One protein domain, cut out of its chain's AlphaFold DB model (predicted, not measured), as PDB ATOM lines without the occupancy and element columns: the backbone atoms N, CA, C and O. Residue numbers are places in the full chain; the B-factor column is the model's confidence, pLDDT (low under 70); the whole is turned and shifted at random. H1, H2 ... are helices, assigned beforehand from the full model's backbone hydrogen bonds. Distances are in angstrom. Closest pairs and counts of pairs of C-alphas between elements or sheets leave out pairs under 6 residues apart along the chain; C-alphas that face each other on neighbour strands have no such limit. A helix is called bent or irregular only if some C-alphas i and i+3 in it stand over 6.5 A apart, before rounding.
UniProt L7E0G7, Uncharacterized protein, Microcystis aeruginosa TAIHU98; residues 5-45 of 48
ATOM      1  N   LEU A   5     -36.006   1.859  25.835       83.81
ATOM      2  CA  LEU A   5     -37.316   2.139  25.240       83.81
ATOM      3  C   LEU A   5     -38.484   1.860  26.197       83.81
ATOM      4  O   LEU A   5     -39.483   2.571  26.145       83.81
ATOM      5  N   GLU A   6     -38.373   0.858  27.071       85.69
ATOM      6  CA  GLU A   6     -39.407   0.543  28.063       85.69
ATOM      7  C   GLU A   6     -39.439   1.587  29.182       85.69
ATOM      8  O   GLU A   6     -40.519   1.982  29.615       85.69
ATOM      9  N   TYR A   7     -38.275   2.106  29.588       88.44
ATOM     10  CA  TYR A   7     -38.190   3.232  30.525       88.44
ATOM     11  C   TYR A   7     -38.822   4.503  29.944       88.44
ATOM     12  O   TYR A   7     -39.631   5.150  30.613       88.44
ATOM     13  N   LEU A   8     -38.529   4.815  28.677       86.50
ATOM     14  CA  LEU A   8     -39.158   5.935  27.969       86.50
ATOM     15  C   LEU A   8     -40.676   5.732  27.815       86.50
ATOM     16  O   LEU A   8     -41.448   6.662  28.038       86.50
ATOM     17  N   ALA A   9     -41.128   4.515  27.497       86.81
ATOM     18  CA  ALA A   9     -42.554   4.181  27.427       86.81
ATOM     19  C   ALA A   9     -43.253   4.261  28.797       86.81
ATOM     20  O   ALA A   9     -44.445   4.563  28.867       86.81
ATOM     21  N   GLY A  10     -42.509   4.035  29.883       89.44
ATOM     22  CA  GLY A  10     -42.946   4.232  31.265       89.44
ATOM     23  C   GLY A  10     -43.026   5.698  31.704       89.44
ATOM     24  O   GLY A  10     -43.504   5.964  32.805       89.44
ATOM     25  N   GLY A  11     -42.602   6.645  30.858       90.12
ATOM     26  CA  GLY A  11     -42.665   8.086  31.119       90.12
ATOM     27  C   GLY A  11     -41.399   8.688  31.731       90.12
ATOM     28  O   GLY A  11     -41.410   9.867  32.081       90.12
ATOM     29  N   MET A  12     -40.318   7.914  31.849       91.56
ATOM     30  CA  MET A  12     -39.021   8.426  32.290       91.56
ATOM     31  C   MET A  12     -38.427   9.342  31.210       91.56
ATOM     32  O   MET A  12     -38.599   9.096  30.013       91.56
ATOM     33  N   THR A  13     -37.742  10.416  31.609       91.06
ATOM     34  CA  THR A  13     -37.105  11.334  30.647       91.06
ATOM     35  C   THR A  13     -35.695  10.882  30.277       91.06
ATOM     36  O   THR A  13     -35.040  10.175  31.038       91.06
ATOM     37  N   GLU A  14     -35.187  11.340  29.128       89.88
ATOM     38  CA  GLU A  14     -33.797  11.082  28.717       89.88
ATOM     39  C   GLU A  14     -32.790  11.536  29.786       89.88
ATOM     40  O   GLU A  14     -31.783  10.872  29.989       89.88
ATOM     41  N   ALA A  15     -33.070  12.638  30.490       90.81
ATOM     42  CA  ALA A  15     -32.214  13.134  31.563       90.81
ATOM     43  C   ALA A  15     -32.161  12.163  32.748       90.81
ATOM     44  O   ALA A  15     -31.072  11.820  33.191       90.81
ATOM     45  N   GLU A  16     -33.312  11.659  33.199       92.75
ATOM     46  CA  GLU A  16     -33.363  10.691  34.303       92.75
ATOM     47  C   GLU A  16     -32.670   9.375  33.946       92.75
ATOM     48  O   GLU A  16     -31.971   8.797  34.772       92.75
ATOM     49  N   ILE A  17     -32.784   8.935  32.691       90.06
ATOM     50  CA  ILE A  17     -32.055   7.764  32.193       90.06
ATOM     51  C   ILE A  17     -30.542   8.019  32.227       90.06
ATOM     52  O   ILE A  17     -29.790   7.139  32.620       90.06
ATOM     53  N   LEU A  18     -30.068   9.206  31.851       90.69
ATOM     54  CA  LEU A  18     -28.635   9.533  31.911       90.69
ATOM     55  C   LEU A  18     -28.116   9.654  33.351       90.69
ATOM     56  O   LEU A  18     -26.948   9.370  33.608       90.69
ATOM     57  N   GLU A  19     -28.970  10.063  34.292       91.56
ATOM     58  CA  GLU A  19     -28.634  10.086  35.718       91.56
ATOM     59  C   GLU A  19     -28.536   8.672  36.308       91.56
ATOM     60  O   GLU A  19     -27.591   8.388  37.045       91.56
ATOM     61  N   ASP A  20     -29.455   7.771  35.944       90.25
ATOM     62  CA  ASP A  20     -29.448   6.372  36.401       90.25
ATOM     63  C   ASP A  20     -28.339   5.549  35.710       90.25
ATOM     64  O   ASP A  20     -27.708   4.683  36.318       90.25
ATOM     65  N   PHE A  21     -28.024   5.886  34.454       87.69
ATOM     66  CA  PHE A  21     -27.017   5.234  33.618       87.69
ATOM     67  C   PHE A  21     -25.929   6.225  33.181       87.69
ATOM     68  O   PHE A  21     -25.880   6.656  32.030       87.69
ATOM     69  N   SER A  22     -24.981   6.524  34.075       85.81
ATOM     70  CA  SER A  22     -23.832   7.408  33.777       85.81
ATOM     71  C   SER A  22     -22.893   6.908  32.659       85.81
ATOM     72  O   SER A  22     -21.989   7.633  32.247       85.81
ATOM     73  N   GLU A  23     -23.064   5.671  32.188       87.75
ATOM     74  CA  GLU A  23     -22.350   5.113  31.032       87.75
ATOM     75  C   GLU A  23     -23.005   5.446  29.682       87.75
ATOM     76  O   GLU A  23     -22.352   5.324  28.646       87.75
ATOM     77  N   LEU A  24     -24.273   5.870  29.687       89.12
ATOM     78  CA  LEU A  24     -24.990   6.287  28.489       89.12
ATOM     79  C   LEU A  24     -24.739   7.765  28.202       89.12
ATOM     80  O   LEU A  24     -24.654   8.602  29.101       89.12
ATOM     81  N   THR A  25     -24.689   8.103  26.918       91.50
ATOM     82  CA  THR A  25     -24.731   9.488  26.457       91.50
ATOM     83  C   THR A  25     -26.056   9.788  25.764       91.50
ATOM     84  O   THR A  25     -26.777   8.898  25.308       91.50
ATOM     85  N   SER A  26     -26.386  11.074  25.623       89.94
ATOM     86  CA  SER A  26     -27.560  11.479  24.842       89.94
ATOM     87  C   SER A  26     -27.483  11.011  23.381       89.94
ATOM     88  O   SER A  26     -28.515  10.878  22.725       89.94
ATOM     89  N   GLU A  27     -26.281  10.782  22.846       90.56
ATOM     90  CA  GLU A  27     -26.093  10.241  21.496       90.56
ATOM     91  C   GLU A  27     -26.470   8.760  21.425       90.56
ATOM     92  O   GLU A  27     -27.138   8.365  20.470       90.56
ATOM     93  N   ASP A  28     -26.144   7.968  22.448       89.19
ATOM     94  CA  ASP A  28     -26.526   6.553  22.525       89.19
ATOM     95  C   ASP A  28     -28.048   6.387  22.581       89.19
ATOM     96  O   ASP A  28     -28.621   5.593  21.832       89.19
ATOM     97  N   ILE A  29     -28.729   7.203  23.396       89.00
ATOM     98  CA  ILE A  29     -30.199   7.195  23.485       89.00
ATOM     99  C   ILE A  29     -30.818   7.534  22.123       89.00
ATOM    100  O   ILE A  29     -31.715   6.833  21.648       89.00
ATOM    101  N   LYS A  30     -30.303   8.564  21.443       88.69
ATOM    102  CA  LYS A  30     -30.763   8.942  20.097       88.69
ATOM    103  C   LYS A  30     -30.480   7.863  19.059       88.69
ATOM    104  O   LYS A  30     -31.328   7.634  18.199       88.69
ATOM    105  N   ALA A  31     -29.333   7.194  19.126       89.31
ATOM    106  CA  ALA A  31     -28.999   6.085  18.241       89.31
ATOM    107  C   ALA A  31     -29.962   4.907  18.448       89.31
ATOM    108  O   ALA A  31     -30.470   4.356  17.470       89.31
ATOM    109  N   CYS A  32     -30.294   4.577  19.699       86.62
ATOM    110  CA  CYS A  32     -31.294   3.563  20.031       86.62
ATOM    111  C   CYS A  32     -32.695   3.939  19.545       86.62
ATOM    112  O   CYS A  32     -33.369   3.104  18.942       86.62
ATOM    113  N   LEU A  33     -33.123   5.189  19.731       85.31
ATOM    114  CA  LEU A  33     -34.406   5.683  19.221       85.31
ATOM    115  C   LEU A  33     -34.464   5.663  17.690       85.31
ATOM    116  O   LEU A  33     -35.450   5.204  17.114       85.31
ATOM    117  N   ALA A  34     -33.400   6.104  17.019       87.62
ATOM    118  CA  ALA A  34     -33.298   6.066  15.563       87.62
ATOM    119  C   ALA A  34     -33.317   4.626  15.031       87.62
ATOM    120  O   ALA A  34     -33.993   4.342  14.044       87.62
ATOM    121  N   PHE A  35     -32.626   3.704  15.704       84.25
ATOM    122  CA  PHE A  35     -32.629   2.284  15.365       84.25
ATOM    123  C   PHE A  35     -34.000   1.636  15.585       84.25
ATOM    124  O   PHE A  35     -34.453   0.870  14.737       84.25
ATOM    125  N   ALA A  36     -34.681   1.959  16.687       84.06
ATOM    126  CA  ALA A  36     -36.038   1.495  16.960       84.06
ATOM    127  C   ALA A  36     -37.023   1.998  15.893       84.06
ATOM    128  O   ALA A  36     -37.782   1.210  15.329       84.06
ATOM    129  N   ALA A  37     -36.938   3.284  15.536       82.19
ATOM    130  CA  ALA A  37     -37.745   3.886  14.478       82.19
ATOM    131  C   ALA A  37     -37.442   3.303  13.079       82.19
ATOM    132  O   ALA A  37     -38.358   3.153  12.267       82.19
ATOM    133  N   ASP A  38     -36.186   2.942  12.779       77.50
ATOM    134  CA  ASP A  38     -35.825   2.241  11.532       77.50
ATOM    135  C   ASP A  38     -36.310   0.782  11.527       77.50
ATOM    136  O   ASP A  38     -36.746   0.271  10.492       77.50
ATOM    137  N   ARG A  39     -36.281   0.096  12.678       65.56
ATOM    138  CA  ARG A  39     -36.761  -1.290  12.799       65.56
ATOM    139  C   ARG A  39     -38.265  -1.411  12.612       65.56
ATOM    140  O   ARG A  39     -38.691  -2.322  11.905       65.56
ATOM    141  N   GLU A  40     -39.049  -0.496  13.171       58.56
ATOM    142  CA  GLU A  40     -40.503  -0.433  12.948       58.56
ATOM    143  C   GLU A  40     -40.831  -0.320  11.446       58.56
ATOM    144  O   GLU A  40     -41.738  -0.989  10.948       58.56
ATOM    145  N   LYS A  41     -40.014   0.415  10.674       55.44
ATOM    146  CA  LYS A  41     -40.151   0.500   9.207       55.44
ATOM    147  C   LYS A  41     -39.890  -0.815   8.470       55.44
ATOM    148  O   LYS A  41     -40.425  -0.997   7.379       55.44
ATOM    149  N   LYS A  42     -39.072  -1.722   9.015       50.56
ATOM    150  CA  LYS A  42     -38.773  -3.033   8.400       50.56
ATOM    151  C   LYS A  42     -39.687  -4.151   8.893       50.56
ATOM    152  O   LYS A  42     -39.948  -5.080   8.135       50.56
ATOM    153  N   LEU A  43     -40.190  -4.068  10.123       45.34
ATOM    154  CA  LEU A  43     -41.093  -5.075  10.691       45.34
ATOM    155  C   LEU A  43     -42.509  -4.999  10.106       45.34
ATOM    156  O   LEU A  43     -43.147  -6.036   9.957       45.34
ATOM    157  N   PHE A  44     -42.958  -3.825   9.654       46.31
ATOM    158  CA  PHE A  44     -44.251  -3.678   8.969       46.31
ATOM    159  C   PHE A  44     -44.304  -4.253   7.538       46.31
ATOM    160  O   PHE A  44     -45.378  -4.292   6.945       46.31
ATOM    161  N   ILE A  45     -43.179  -4.703   6.961       51.59
ATOM    162  CA  ILE A  45     -43.127  -5.202   5.569       51.59
ATOM    163  C   ILE A  45     -43.340  -6.729   5.483       51.59
ATOM    164  O   ILE A  45     -43.709  -7.232   4.425       51.59
TER     165      ILE A  45
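AT A GLANCE: This is residues 5 to 45 of the 48 residues of an uncharacterized protein of Microcystis aeruginosa TAIHU98 (UniProt L7E0G7). One long helix, H3, makes most of the length of this domain; of two short helices, H2 sits by H3's first residues, 26 to 29, and H1 sits farther along, near H3 at Leu 33, the three only loosely gathered. From H3's first residue, going back along the chain, the backbone loops round through H2 and then folds back so that H1 comes near H3 at Leu 33, while residues 37 to 45 stick out as a free arm. The printed part has 41 residues with three named helices, in the order H1, H2, H3, and no named strand; the class is all helix. The whole is loose, with a radius of gyration of the C-alphas of 11.6 A, and flat in outline, spanning 37 by 20 by 10 A.

HOW THE PARTS SIT: Begin with H3, residues 26 to 43, the longest helix. Look next at H2, residues 14 to 20: it only just touches H3, with 3 pairs of C-alphas within 8 A, and H3 touches it with residues 26 to 29 alone. The closest C-alphas of the two are those of Glu 14 and Ser 26, 7.4 A apart. Their lines stand at a steep tilt of 62 degrees, and they run opposite ways. Then find H1, residues 5 to 9, which is close to H3 but not clearly touching; the closest C-alphas are those of Leu 5 and Leu 33, 7.6 A apart. H1 is also close to H2 but not clearly touching, with the C-alphas of Leu 8 and Glu 14 closest at 7.5 A. Every O i to N i+4 pair is within hydrogen-bond range in H1 and H2, and 13 of 14 are in H3.

IN THESE COORDINATES: Find C-alpha 26 at (-27.560, 11.479, 24.842); from there H3 runs 25.6 A to C-alpha 43 at (-41.093, -5.075, 10.691). H2 covers Glu 14 to Asp 20 and measures 10.0 A from first to last C-alpha. H1 starts at C-alpha 5, at (-37.316, 2.139, 25.240), and ends at Ala 9, 6.0 A away. None of the three helices is bent or irregular.

THE WHOLE: The two C-alphas farthest apart are those of Glu 19 and Ile 45, at 36.8 A. Residues 19 to 24 stand free, and so do residues 37 to 45, of which 37 to 43 belong to H3. The links from H1 to H2, 4 residues, and from H2 to H3, 5 residues, are tight. The printed part has no cut. Its mean pLDDT is 82.2, and in the B-factor column you will find residues 39 to 45 under 70.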